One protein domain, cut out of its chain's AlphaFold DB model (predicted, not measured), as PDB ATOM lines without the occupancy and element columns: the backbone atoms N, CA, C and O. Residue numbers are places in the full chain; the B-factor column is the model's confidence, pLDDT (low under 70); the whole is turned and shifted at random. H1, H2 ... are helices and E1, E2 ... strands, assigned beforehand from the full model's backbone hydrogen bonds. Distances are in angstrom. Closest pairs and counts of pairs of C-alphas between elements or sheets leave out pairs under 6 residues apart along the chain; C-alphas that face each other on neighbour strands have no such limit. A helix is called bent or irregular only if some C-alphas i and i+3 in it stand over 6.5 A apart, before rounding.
ATOM      1  N   CYS A 439      45.677  33.587 -47.131       62.72
ATOM      2  CA  CYS A 439      45.268  34.169 -45.862       62.72
ATOM      3  C   CYS A 439      45.249  33.088 -44.769       62.72
ATOM      4  O   CYS A 439      45.181  31.881 -45.048       62.72
ATOM      5  N   GLY A 440      45.373  33.515 -43.511       64.50
ATOM      6  CA  GLY A 440      45.447  32.605 -42.376       64.50
ATOM      7  C   GLY A 440      44.238  31.668 -42.290       64.50
ATOM      8  O   GLY A 440      43.195  31.869 -42.909       64.50
ATOM      9  N   PHE A 441      44.354  30.605 -41.490       58.38
ATOM     10  CA  PHE A 441      43.224  29.706 -41.245       58.38
ATOM     11  C   PHE A 441      42.037  30.495 -40.664       58.38
ATOM     12  O   PHE A 441      42.111  30.954 -39.525       58.38
ATOM     13  N   GLY A 442      40.941  30.609 -41.421       65.00
ATOM     14  CA  GLY A 442      39.764  31.383 -41.017       65.00
ATOM     15  C   GLY A 442      39.660  32.784 -41.630       65.00
ATOM     16  O   GLY A 442      38.806  33.552 -41.189       65.00
ATOM     17  N   GLU A 443      40.485  33.103 -42.626       75.38
ATOM     18  CA  GLU A 443      40.490  34.368 -43.369       75.38
ATOM     19  C   GLU A 443      40.384  34.112 -44.886       75.38
ATOM     20  O   GLU A 443      40.742  33.031 -45.361       75.38
ATOM     21  N   TYR A 444      39.882  35.087 -45.648       74.81
ATOM     22  CA  TYR A 444      39.721  35.033 -47.104       74.81
ATOM     23  C   TYR A 444      40.133  36.354 -47.765       74.81
ATOM     24  O   TYR A 444      40.242  37.378 -47.094       74.81
ATOM     25  N   THR A 445      40.378  36.318 -49.075       77.44
ATOM     26  CA  THR A 445      40.755  37.492 -49.865       77.44
ATOM     27  C   THR A 445      39.574  38.122 -50.597       77.44
ATOM     28  O   THR A 445      38.694  37.406 -51.078       77.44
ATOM     29  N   CYS A 446      39.593  39.448 -50.750       78.75
ATOM     30  CA  CYS A 446      38.671  40.151 -51.648       78.75
ATOM     31  C   CYS A 446      38.903  39.733 -53.114       78.75
ATOM     32  O   CYS A 446      40.035  39.432 -53.511       78.75
ATOM     33  N   ALA A 447      37.847  39.730 -53.934       74.75
ATOM     34  CA  ALA A 447      37.907  39.224 -55.309       74.75
ATOM     35  C   ALA A 447      38.827  40.065 -56.212       74.75
ATOM     36  O   ALA A 447      39.633  39.512 -56.964       74.75
ATOM     37  N   SER A 448      38.741  41.393 -56.110       68.62
ATOM     38  CA  SER A 448      39.589  42.327 -56.866       68.62
ATOM     39  C   SER A 448      40.988  42.501 -56.280       68.62
ATOM     40  O   SER A 448      41.930  42.757 -57.030       68.62
ATOM     41  N   ASN A 449      41.159  42.338 -54.963       68.31
ATOM     42  CA  ASN A 449      42.438  42.587 -54.308       68.31
ATOM     43  C   ASN A 449      42.838  41.450 -53.364       68.31
ATOM     44  O   ASN A 449      42.503  41.425 -52.179       68.31
ATOM     45  N   ARG A 450      43.640  40.523 -53.901       64.75
ATOM     46  CA  ARG A 450      44.130  39.331 -53.192       64.75
ATOM     47  C   ARG A 450      45.126  39.625 -52.063       64.75
ATOM     48  O   ARG A 450      45.602  38.692 -51.427       64.75
ATOM     49  N   SER A 451      45.457  40.893 -51.828       67.56
ATOM     50  CA  SER A 451      46.335  41.339 -50.740       67.56
ATOM     51  C   SER A 451      45.589  41.649 -49.434       67.56
ATOM     52  O   SER A 451      46.212  41.707 -48.376       67.56
ATOM     53  N   ILE A 452      44.264  41.818 -49.492       71.56
ATOM     54  CA  ILE A 452      43.425  42.121 -48.329       71.56
ATOM     55  C   ILE A 452      42.897  40.805 -47.760       71.56
ATOM     56  O   ILE A 452      42.135  40.118 -48.433       71.56
ATOM     57  N   CYS A 453      43.296  40.461 -46.534       78.69
ATOM     58  CA  CYS A 453      42.793  39.294 -45.808       78.69
ATOM     59  C   CYS A 453      41.741  39.718 -44.782       78.69
ATOM     60  O   CYS A 453      42.058  40.392 -43.800       78.69
ATOM     61  N   LEU A 454      40.502  39.288 -44.992       76.38
ATOM     62  CA  LEU A 454      39.382  39.518 -44.087       76.38
ATOM     63  C   LEU A 454      39.012  38.230 -43.347       76.38
ATOM     64  O   LEU A 454      39.187  37.134 -43.885       76.38
ATOM     65  N   PRO A 455      38.491  38.307 -42.111       76.88
ATOM     66  CA  PRO A 455      38.000  37.126 -41.415       76.88
ATOM     67  C   PRO A 455      36.818  36.524 -42.178       76.88
ATOM     68  O   PRO A 455      35.999  37.246 -42.725       76.88
ATOM     69  N   LEU A 456      36.652  35.202 -42.153       72.38
ATOM     70  CA  LEU A 456      35.516  34.532 -42.805       72.38
ATOM     71  C   LEU A 456      34.135  35.030 -42.329       72.38
ATOM     72  O   LEU A 456      33.156  34.871 -43.039       72.38
ATOM     73  N   THR A 457      34.044  35.637 -41.144       71.56
ATOM     74  CA  THR A 457      32.815  36.276 -40.634       71.56
ATOM     75  C   THR A 457      32.506  37.627 -41.279       71.56
ATOM     76  O   THR A 457      31.461  38.191 -40.997       71.56
ATOM     77  N   ALA A 458      33.434  38.174 -42.061       77.31
ATOM     78  CA  ALA A 458      33.258  39.379 -42.862       77.31
ATOM     79  C   ALA A 458      32.789  39.047 -44.282       77.31
ATOM     80  O   ALA A 458      33.085  39.778 -45.206       77.31
ATOM     81  N   ARG A 459      32.179  37.877 -44.488       79.06
ATOM     82  CA  ARG A 459      31.648  37.443 -45.779       79.06
ATOM     83  C   ARG A 459      30.156  37.246 -45.606       79.06
ATOM     84  O   ARG A 459      29.768  36.419 -44.775       79.06
ATOM     85  N   CYS A 460      29.352  37.976 -46.365       77.69
ATOM     86  CA  CYS A 460      27.898  37.963 -46.254       77.69
ATOM     87  C   CYS A 460      27.439  38.287 -44.825       77.69
ATOM     88  O   CYS A 460      26.661  37.558 -44.207       77.69
ATOM     89  N   ASN A 461      28.015  39.345 -44.251       75.69
ATOM     90  CA  ASN A 461      27.699  39.874 -42.932       75.69
ATOM     91  C   ASN A 461      26.849  41.155 -42.992       75.69
ATOM     92  O   ASN A 461      26.645  41.794 -41.955       75.69
ATOM     93  N   THR A 462      26.339  41.514 -44.174       73.62
ATOM     94  CA  THR A 462      25.578  42.730 -44.504       73.62
ATOM     95  C   THR A 462      26.377  44.035 -44.423       73.62
ATOM     96  O   THR A 462      25.792  45.121 -44.456       73.62
ATOM     97  N   ARG A 463      27.709  43.959 -44.313       80.00
ATOM     98  CA  ARG A 463      28.626  45.103 -44.314       80.00
ATOM     99  C   ARG A 463      29.622  44.949 -45.449       80.00
ATOM    100  O   ARG A 463      30.196  43.894 -45.622       80.00
ATOM    101  N   VAL A 464      29.844  46.033 -46.183       82.31
ATOM    102  CA  VAL A 464      30.857  46.095 -47.240       82.31
ATOM    103  C   VAL A 464      32.219  46.333 -46.585       82.31
ATOM    104  O   VAL A 464      32.606  47.471 -46.319       82.31
ATOM    105  N   ASP A 465      32.899  45.243 -46.260       81.56
ATOM    106  CA  ASP A 465      34.246  45.175 -45.702       81.56
ATOM    107  C   ASP A 465      35.316  45.086 -46.815       81.56
ATOM    108  O   ASP A 465      36.454  45.526 -46.611       81.56
ATOM    109  N   CYS A 466      34.979  44.577 -48.010       81.31
ATOM    110  CA  CYS A 466      35.864  44.652 -49.175       81.31
ATOM    111  C   CYS A 466      35.679  45.968 -49.961       81.31
ATOM    112  O   CYS A 466      34.549  46.401 -50.185       81.31
ATOM    113  N   PRO A 467      36.764  46.575 -50.494       80.75
ATOM    114  CA  PRO A 467      36.677  47.813 -51.282       80.75
ATOM    115  C   PRO A 467      35.805  47.705 -52.541       80.75
ATOM    116  O   PRO A 467      35.312  48.712 -53.040       80.75
ATOM    117  N   ASP A 468      35.645  46.493 -53.074       77.69
ATOM    118  CA  ASP A 468      34.828  46.175 -54.247       77.69
ATOM    119  C   ASP A 468      33.440  45.613 -53.898       77.69
ATOM    120  O   ASP A 468      32.680  45.286 -54.808       77.69
ATOM    121  N   GLY A 469      33.119  45.453 -52.610       77.00
ATOM    122  CA  GLY A 469      31.892  44.797 -52.151       77.00
ATOM    123  C   GLY A 469      31.775  43.320 -52.524       77.00
ATOM    124  O   GLY A 469      30.678  42.766 -52.487       77.00
ATOM    125  N   SER A 470      32.882  42.670 -52.906       81.88
ATOM    126  CA  SER A 470      32.890  41.245 -53.280       81.88
ATOM    127  C   SER A 470      32.570  40.301 -52.123       81.88
ATOM    128  O   SER A 470      32.231  39.139 -52.341       81.88
ATOM    129  N   ASP A 471      32.678  40.798 -50.902       80.81
ATOM    130  CA  ASP A 471      32.331  40.115 -49.670       80.81
ATOM    131  C   ASP A 471      30.827  39.954 -49.447       80.81
ATOM    132  O   ASP A 471      30.416  38.978 -48.819       80.81
ATOM    133  N   GLU A 472      30.022  40.851 -50.016       83.75
ATOM    134  CA  GLU A 472      28.556  40.869 -49.911       83.75
ATOM    135  C   GLU A 472      27.856  40.528 -51.240       83.75
ATOM    136  O   GLU A 472      26.632  40.612 -51.361       83.75
ATOM    137  N   ALA A 473      28.621  40.135 -52.262       77.69
ATOM    138  CA  ALA A 473      28.104  39.728 -53.564       77.69
ATOM    139  C   ALA A 473      27.950  38.198 -53.650       77.69
ATOM    140  O   ALA A 473      28.807  37.457 -53.189       77.69
ATOM    141  N   ASP A 474      26.883  37.703 -54.288       72.75
ATOM    142  CA  ASP A 474      26.677  36.265 -54.572       72.75
ATOM    143  C   ASP A 474      26.699  35.334 -53.329       72.75
ATOM    144  O   ASP A 474      27.219  34.212 -53.324       72.75
ATOM    145  N   CYS A 475      26.090  35.800 -52.235       69.56
ATOM    146  CA  CYS A 475      26.061  35.128 -50.930       69.56
ATOM    147  C   CYS A 475      25.375  33.752 -50.896       69.56
ATOM    148  O   CYS A 475      25.541  32.985 -49.942       69.56
ATOM    149  N   GLU A 476      24.645  33.388 -51.947       67.19
ATOM    150  CA  GLU A 476      24.101  32.043 -52.116       67.19
ATOM    151  C   GLU A 476      25.207  30.999 -52.327       67.19
ATOM    152  O   GLU A 476      25.183  29.924 -51.714       67.19
ATOM    153  N   TYR A 477      26.225  31.341 -53.118       63.78
ATOM    154  CA  TYR A 477      27.328  30.449 -53.464       63.78
ATOM    155  C   TYR A 477      28.490  30.536 -52.462       63.78
ATOM    156  O   TYR A 477      29.044  29.521 -52.023       63.78
ATOM    157  N   LEU A 478      28.821  31.752 -52.020       66.06
ATOM    158  CA  LEU A 478      30.026  32.041 -51.238       66.06
ATOM    159  C   LEU A 478      30.066  31.405 -49.834       66.06
ATOM    160  O   LEU A 478      31.151  31.113 -49.316       66.06
ATOM    161  N   CYS A 479      28.911  31.147 -49.223       67.25
ATOM    162  CA  CYS A 479      28.835  30.499 -47.911       67.25
ATOM    163  C   CYS A 479      28.934  28.969 -47.975       67.25
ATOM    164  O   CYS A 479      29.180  28.329 -46.953       67.25
ATOM    165  N   SER A 480      28.791  28.391 -49.172       63.91
ATOM    166  CA  SER A 480      28.785  26.942 -49.403       63.91
ATOM    167  C   SER A 480      30.166  26.383 -49.778       63.91
ATOM    168  O   SER A 480      30.459  25.224 -49.477       63.91
ATOM    169  N   GLU A 481      31.047  27.183 -50.393       57.72
ATOM    170  CA  GLU A 481      32.401  26.745 -50.786       57.72
ATOM    171  C   GLU A 481      33.403  26.672 -49.621       57.72
ATOM    172  O   GLU A 481      34.351  25.881 -49.645       57.72
ATOM    173  N   ASN A 482      33.199  27.465 -48.568       56.84
ATOM    174  CA  ASN A 482      34.160  27.564 -47.475       56.84
ATOM    175  C   ASN A 482      33.898  26.518 -46.387       56.84
ATOM    176  O   ASN A 482      32.921  26.596 -45.641       56.84
ATOM    177  N   LYS A 483      34.833  25.568 -46.225       57.03
ATOM    178  CA  LYS A 483      34.867  24.603 -45.106       57.03
ATOM    179  C   LYS A 483      35.093  25.325 -43.766       57.03
ATOM    180  O   LYS A 483      36.202  25.314 -43.235       57.03
ATOM    181  N   GLY A 484      34.055  25.962 -43.226       62.34
ATOM    182  CA  GLY A 484      34.104  26.661 -41.939       62.34
ATOM    183  C   GLY A 484      32.996  27.687 -41.671       62.34
ATOM    184  O   GLY A 484      32.970  28.225 -40.559       62.34
ATOM    185  N   LEU A 485      32.095  27.952 -42.625       70.12
ATOM    186  CA  LEU A 485      30.935  28.841 -42.454       70.12
ATOM    187  C   LEU A 485      29.627  28.053 -42.545       70.12
ATOM    188  O   LEU A 485      29.566  26.982 -43.145       70.12
ATOM    189  N   PHE A 486      28.591  28.605 -41.928       75.31
ATOM    190  CA  PHE A 486      27.221  28.131 -41.951       75.31
ATOM    191  C   PHE A 486      26.313  29.272 -42.403       75.31
ATOM    192  O   PHE A 486      26.344  30.348 -41.813       75.31
ATOM    193  N   LYS A 487      25.520  29.022 -43.447       77.56
ATOM    194  CA  LYS A 487      24.500  29.947 -43.945       77.56
ATOM    195  C   LYS A 487      23.220  29.801 -43.113       77.56
ATOM    196  O   LYS A 487      22.738  28.677 -42.948       77.56
ATOM    197  N   CYS A 488      22.685  30.912 -42.614       79.50
ATOM    198  CA  CYS A 488      21.380  30.947 -41.955       79.50
ATOM    199  C   CYS A 488      20.265  30.632 -42.973       79.50
ATOM    200  O   CYS A 488      20.414  30.853 -44.171       79.50
ATOM    201  N   GLU A 489      19.161  30.027 -42.543       78.00
ATOM    202  CA  GLU A 489      18.198  29.418 -43.475       78.00
ATOM    203  C   GLU A 489      17.308  30.444 -44.179       78.00
ATOM    204  O   GLU A 489      16.922  30.229 -45.326       78.00
ATOM    205  N   GLN A 490      16.987  31.548 -43.504       70.81
ATOM    206  CA  GLN A 490      16.093  32.585 -44.029       70.81
ATOM    207  C   GLN A 490      16.810  33.855 -44.498       70.81
ATOM    208  O   GLN A 490      16.170  34.732 -45.071       70.81
ATOM    209  N   GLU A 491      18.117  33.963 -44.270       67.38
ATOM    210  CA  GLU A 491      18.903  35.150 -44.603       67.38
ATOM    211  C   GLU A 491      20.175  34.757 -45.362       67.38
ATOM    212  O   GLU A 491      20.765  33.702 -45.124       67.38
ATOM    213  N   ASP A 492      20.657  35.649 -46.225       69.25
ATOM    214  CA  ASP A 492      21.991  35.563 -46.828       69.25
ATOM    215  C   ASP A 492      23.073  36.005 -45.825       69.25
ATOM    216  O   ASP A 492      23.967  36.778 -46.147       69.25
ATOM    217  N   TYR A 493      22.958  35.524 -44.582       74.19
ATOM    218  CA  TYR A 493      23.868  35.795 -43.475       74.19
ATOM    219  C   TYR A 493      24.636  34.534 -43.098       74.19
ATOM    220  O   TYR A 493      24.055  33.450 -42.959       74.19
ATOM    221  N   CYS A 494      25.950  34.666 -42.926       76.44
ATOM    222  CA  CYS A 494      26.825  33.522 -42.717       76.44
ATOM    223  C   CYS A 494      27.628  33.649 -41.424       76.44
ATOM    224  O   CYS A 494      28.378  34.596 -41.200       76.44
ATOM    225  N   ILE A 495      27.489  32.647 -40.560       74.94
ATOM    226  CA  ILE A 495      28.189  32.565 -39.280       74.94
ATOM    227  C   ILE A 495      29.277  31.501 -39.333       74.94
ATOM    228  O   ILE A 495      29.319  30.639 -40.210       74.94
ATOM    229  N   SER A 496      30.194  31.527 -38.372       73.19
ATOM    230  CA  SER A 496      31.203  30.475 -38.281       73.19
ATOM    231  C   SER A 496      30.563  29.148 -37.875       73.19
ATOM    232  O   SER A 496      29.788  29.097 -36.928       73.19
ATOM    233  N   GLN A 497      30.978  28.046 -38.499       69.81
ATOM    234  CA  GLN A 497      30.485  26.696 -38.197       69.81
ATOM    235  C   GLN A 497      30.691  26.269 -36.726       69.81
ATOM    236  O   GLN A 497      30.057  25.329 -36.259       69.81
ATOM    237  N   ARG A 498      31.579  26.946 -35.985       69.12
ATOM    238  CA  ARG A 498      31.792  26.733 -34.539       69.12
ATOM    239  C   ARG A 498      30.700  27.334 -33.646       69.12
ATOM    240  O   ARG A 498      30.672  26.987 -32.476       69.12
ATOM    241  N   LEU A 499      29.908  28.255 -34.192       72.81
ATOM    242  CA  LEU A 499      28.787  28.941 -33.540       72.81
ATOM    243  C   LEU A 499      27.449  28.260 -33.865       72.81
ATOM    244  O   LEU A 499      26.394  28.809 -33.616       72.81
ATOM    245  N   VAL A 500      27.498  27.090 -34.507       73.94
ATOM    246  CA  VAL A 500      26.320  26.278 -34.807       73.94
ATOM    247  C   VAL A 500      26.178  25.270 -33.677       73.94
ATOM    248  O   VAL A 500      27.098  24.470 -33.468       73.94
ATOM    249  N   CYS A 501      25.033  25.264 -33.001       69.31
ATOM    250  CA  CYS A 501      24.724  24.368 -31.888       69.31
ATOM    251  C   CYS A 501      25.633  24.560 -30.666       69.31
ATOM    252  O   CYS A 501      26.012  23.581 -30.009       69.31
ATOM    253  N   ASP A 502      26.015  25.803 -30.383       69.75
ATOM    254  CA  ASP A 502      26.754  26.179 -29.179       69.75
ATOM    255  C   ASP A 502      25.836  26.609 -28.018       69.75
ATOM    256  O   ASP A 502      26.311  26.858 -26.904       69.75
ATOM    257  N   GLY A 503      24.520  26.577 -28.244       65.00
ATOM    258  CA  GLY A 503      23.483  26.910 -27.275       65.00
ATOM    259  C   GLY A 503      23.136  28.396 -27.244       65.00
ATOM    260  O   GLY A 503      22.373  28.812 -26.367       65.00
ATOM    261  N   VAL A 504      23.684  29.199 -28.161       73.69
ATOM    262  CA  VAL A 504      23.434  30.636 -28.282       73.69
ATOM    263  C   VAL A 504      22.940  30.936 -29.693       73.69
ATOM    264  O   VAL A 504      23.539  30.524 -30.669       73.69
ATOM    265  N   GLN A 505      21.844  31.690 -29.809       78.75
ATOM    266  CA  GLN A 505      21.324  32.094 -31.117       78.75
ATOM    267  C   GLN A 505      22.220  33.174 -31.733       78.75
ATOM    268  O   GLN A 505      22.250  34.320 -31.275       78.75
ATOM    269  N   HIS A 506      22.945  32.794 -32.774       77.12
ATOM    270  CA  HIS A 506      23.789  33.638 -33.606       77.12
ATOM    271  C   HIS A 506      23.155  33.946 -34.964       77.12
ATOM    272  O   HIS A 506      23.442  35.005 -35.525       77.12
ATOM    273  N   CYS A 507      22.265  33.091 -35.474       78.00
ATOM    274  CA  CYS A 507      21.371  33.472 -36.563       78.00
ATOM    275  C   CYS A 507      20.089  34.107 -36.001       78.00
ATOM    276  O   CYS A 507      19.522  33.634 -35.014       78.00
ATOM    277  N   ARG A 508      19.583  35.161 -36.655       76.81
ATOM    278  CA  ARG A 508      18.326  35.829 -36.257       76.81
ATOM    279  C   ARG A 508      17.104  34.918 -36.351       76.81
ATOM    280  O   ARG A 508      16.164  35.069 -35.577       76.81
ATOM    281  N   ASP A 509      17.130  33.981 -37.291       76.50
ATOM    282  CA  ASP A 509      16.108  32.953 -37.486       76.50
ATOM    283  C   ASP A 509      16.281  31.748 -36.535       76.50
ATOM    284  O   ASP A 509      15.435  30.853 -36.514       76.50
ATOM    285  N   GLY A 510      17.357  31.715 -35.736       73.00
ATOM    286  CA  GLY A 510      17.698  30.616 -34.830       73.00
ATOM    287  C   GLY A 510      18.077  29.315 -35.544       73.00
ATOM    288  O   GLY A 510      18.064  28.246 -34.926       73.00
ATOM    289  N   SER A 511      18.381  29.373 -36.845       77.62
ATOM    290  CA  SER A 511      18.705  28.198 -37.664       77.62
ATOM    291  C   SER A 511      19.977  27.481 -37.227       77.62
ATOM    292  O   SER A 511      20.123  26.275 -37.432       77.62
ATOM    293  N   ASP A 512      20.890  28.207 -36.602       76.88
ATOM    294  CA  ASP A 512      22.118  27.694 -36.012       76.88
ATOM    295  C   ASP A 512      21.879  26.832 -34.766       76.88
ATOM    296  O   ASP A 512      22.637  25.898 -34.522       76.88
ATOM    297  N   GLU A 513      20.775  27.061 -34.052       79.62
ATOM    298  CA  GLU A 513      20.344  26.292 -32.876       79.62
ATOM    299  C   GLU A 513      19.141  25.377 -33.172       79.62
ATOM    300  O   GLU A 513      18.502  24.809 -32.275       79.62
ATOM    301  N   ALA A 514      18.805  25.197 -34.451       74.25
ATOM    302  CA  ALA A 514      17.658  24.401 -34.842       74.25
ATOM    303  C   ALA A 514      17.847  22.918 -34.469       74.25
ATOM    304  O   ALA A 514      18.798  22.244 -34.883       74.25
ATOM    305  N   ARG A 515      16.861  22.367 -33.742       61.25
ATOM    306  CA  ARG A 515      16.843  20.991 -33.199       61.25
ATOM    307  C   ARG A 515      17.207  19.906 -34.220       61.25
ATOM    308  O   ARG A 515      17.779  18.881 -33.856       61.25
ATOM    309  N   TRP A 516      16.852  20.108 -35.484       59.38
ATOM    310  CA  TRP A 516      17.089  19.153 -36.563       59.38
ATOM    311  C   TRP A 516      18.509  19.244 -37.157       59.38
ATOM    312  O   TRP A 516      19.014  18.234 -37.645       59.38
ATOM    313  N   ARG A 517      19.195  20.394 -37.053       60.53
ATOM    314  CA  ARG A 517      20.583  20.588 -37.527       60.53
ATOM    315  C   ARG A 517      21.622  20.152 -36.491       60.53
ATOM    316  O   ARG A 517      22.597  19.486 -36.849       60.53
ATOM    317  N   CYS A 518      21.363  20.383 -35.204       60.59
ATOM    318  CA  CYS A 518      22.227  19.921 -34.104       60.59
ATOM    319  C   CYS A 518      22.284  18.398 -33.944       60.59
ATOM    320  O   CYS A 518      23.137  17.866 -33.239       60.59
TER     321      CYS A 518
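AT A GLANCE: This is residues 439 to 518 of the 615 residues of the protein "(diamondback moth) hypothetical protein" of Plutella xylostella (UniProt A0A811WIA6). Little regular structure: an elongated run of loops, with the small hairpin E3-E4 near the middle and the short helix H1 next to it, the hairpin E1-E2 toward one end and the unnamed residues 497 to 518 toward the other. The 80 printed residues hold E1, E2, H1, E3, E4 in that order, 19 residues in all; class mixed, both sheets antiparallel. It is compact, radius of gyration of the C-alphas 12.7 A, spanning 40 by 23 by 18 A.

IN THESE COORDINATES: E3 is residues 485 to 487, 6.7 A; E4, 494 to 496, 6.9 A, ends at C-alpha (31.203, 30.475, -38.281). H1, 475 to 481, is 10.5 A and only just irregular: C-alphas 476 and 479 are 6.52 A apart. E1, 443 to 445, 7.2 A, begins at C-alpha (40.490, 34.368, -43.369); E2 is 453 to 455, 6.9 A.

HOW THE PARTS SIT: Hairpin E3 and E4 has N 486 and O 495 within hydrogen-bond range, 2.8 A. The closest C-alphas of H1 and E3, Cys 479 and Lys 487, are 5.9 A apart. H1 has 1 of 3 O i to N i+4 pairs within range, and 1 of 4 O i to N i+3 pairs. Hairpin E1 and E2 has N 444 and O 454 within hydrogen-bond range, 2.8 A; E1 is apart from H1, E3 and E4.

THE WHOLE: The farthest C-alphas, Ser 451 and Arg 515, are 39.9 A apart. The printed part has no cut; the link E2 to H1 is long. Mean pLDDT of the printed part is 72.3, with 29 residues under 70, among them 475 to 484.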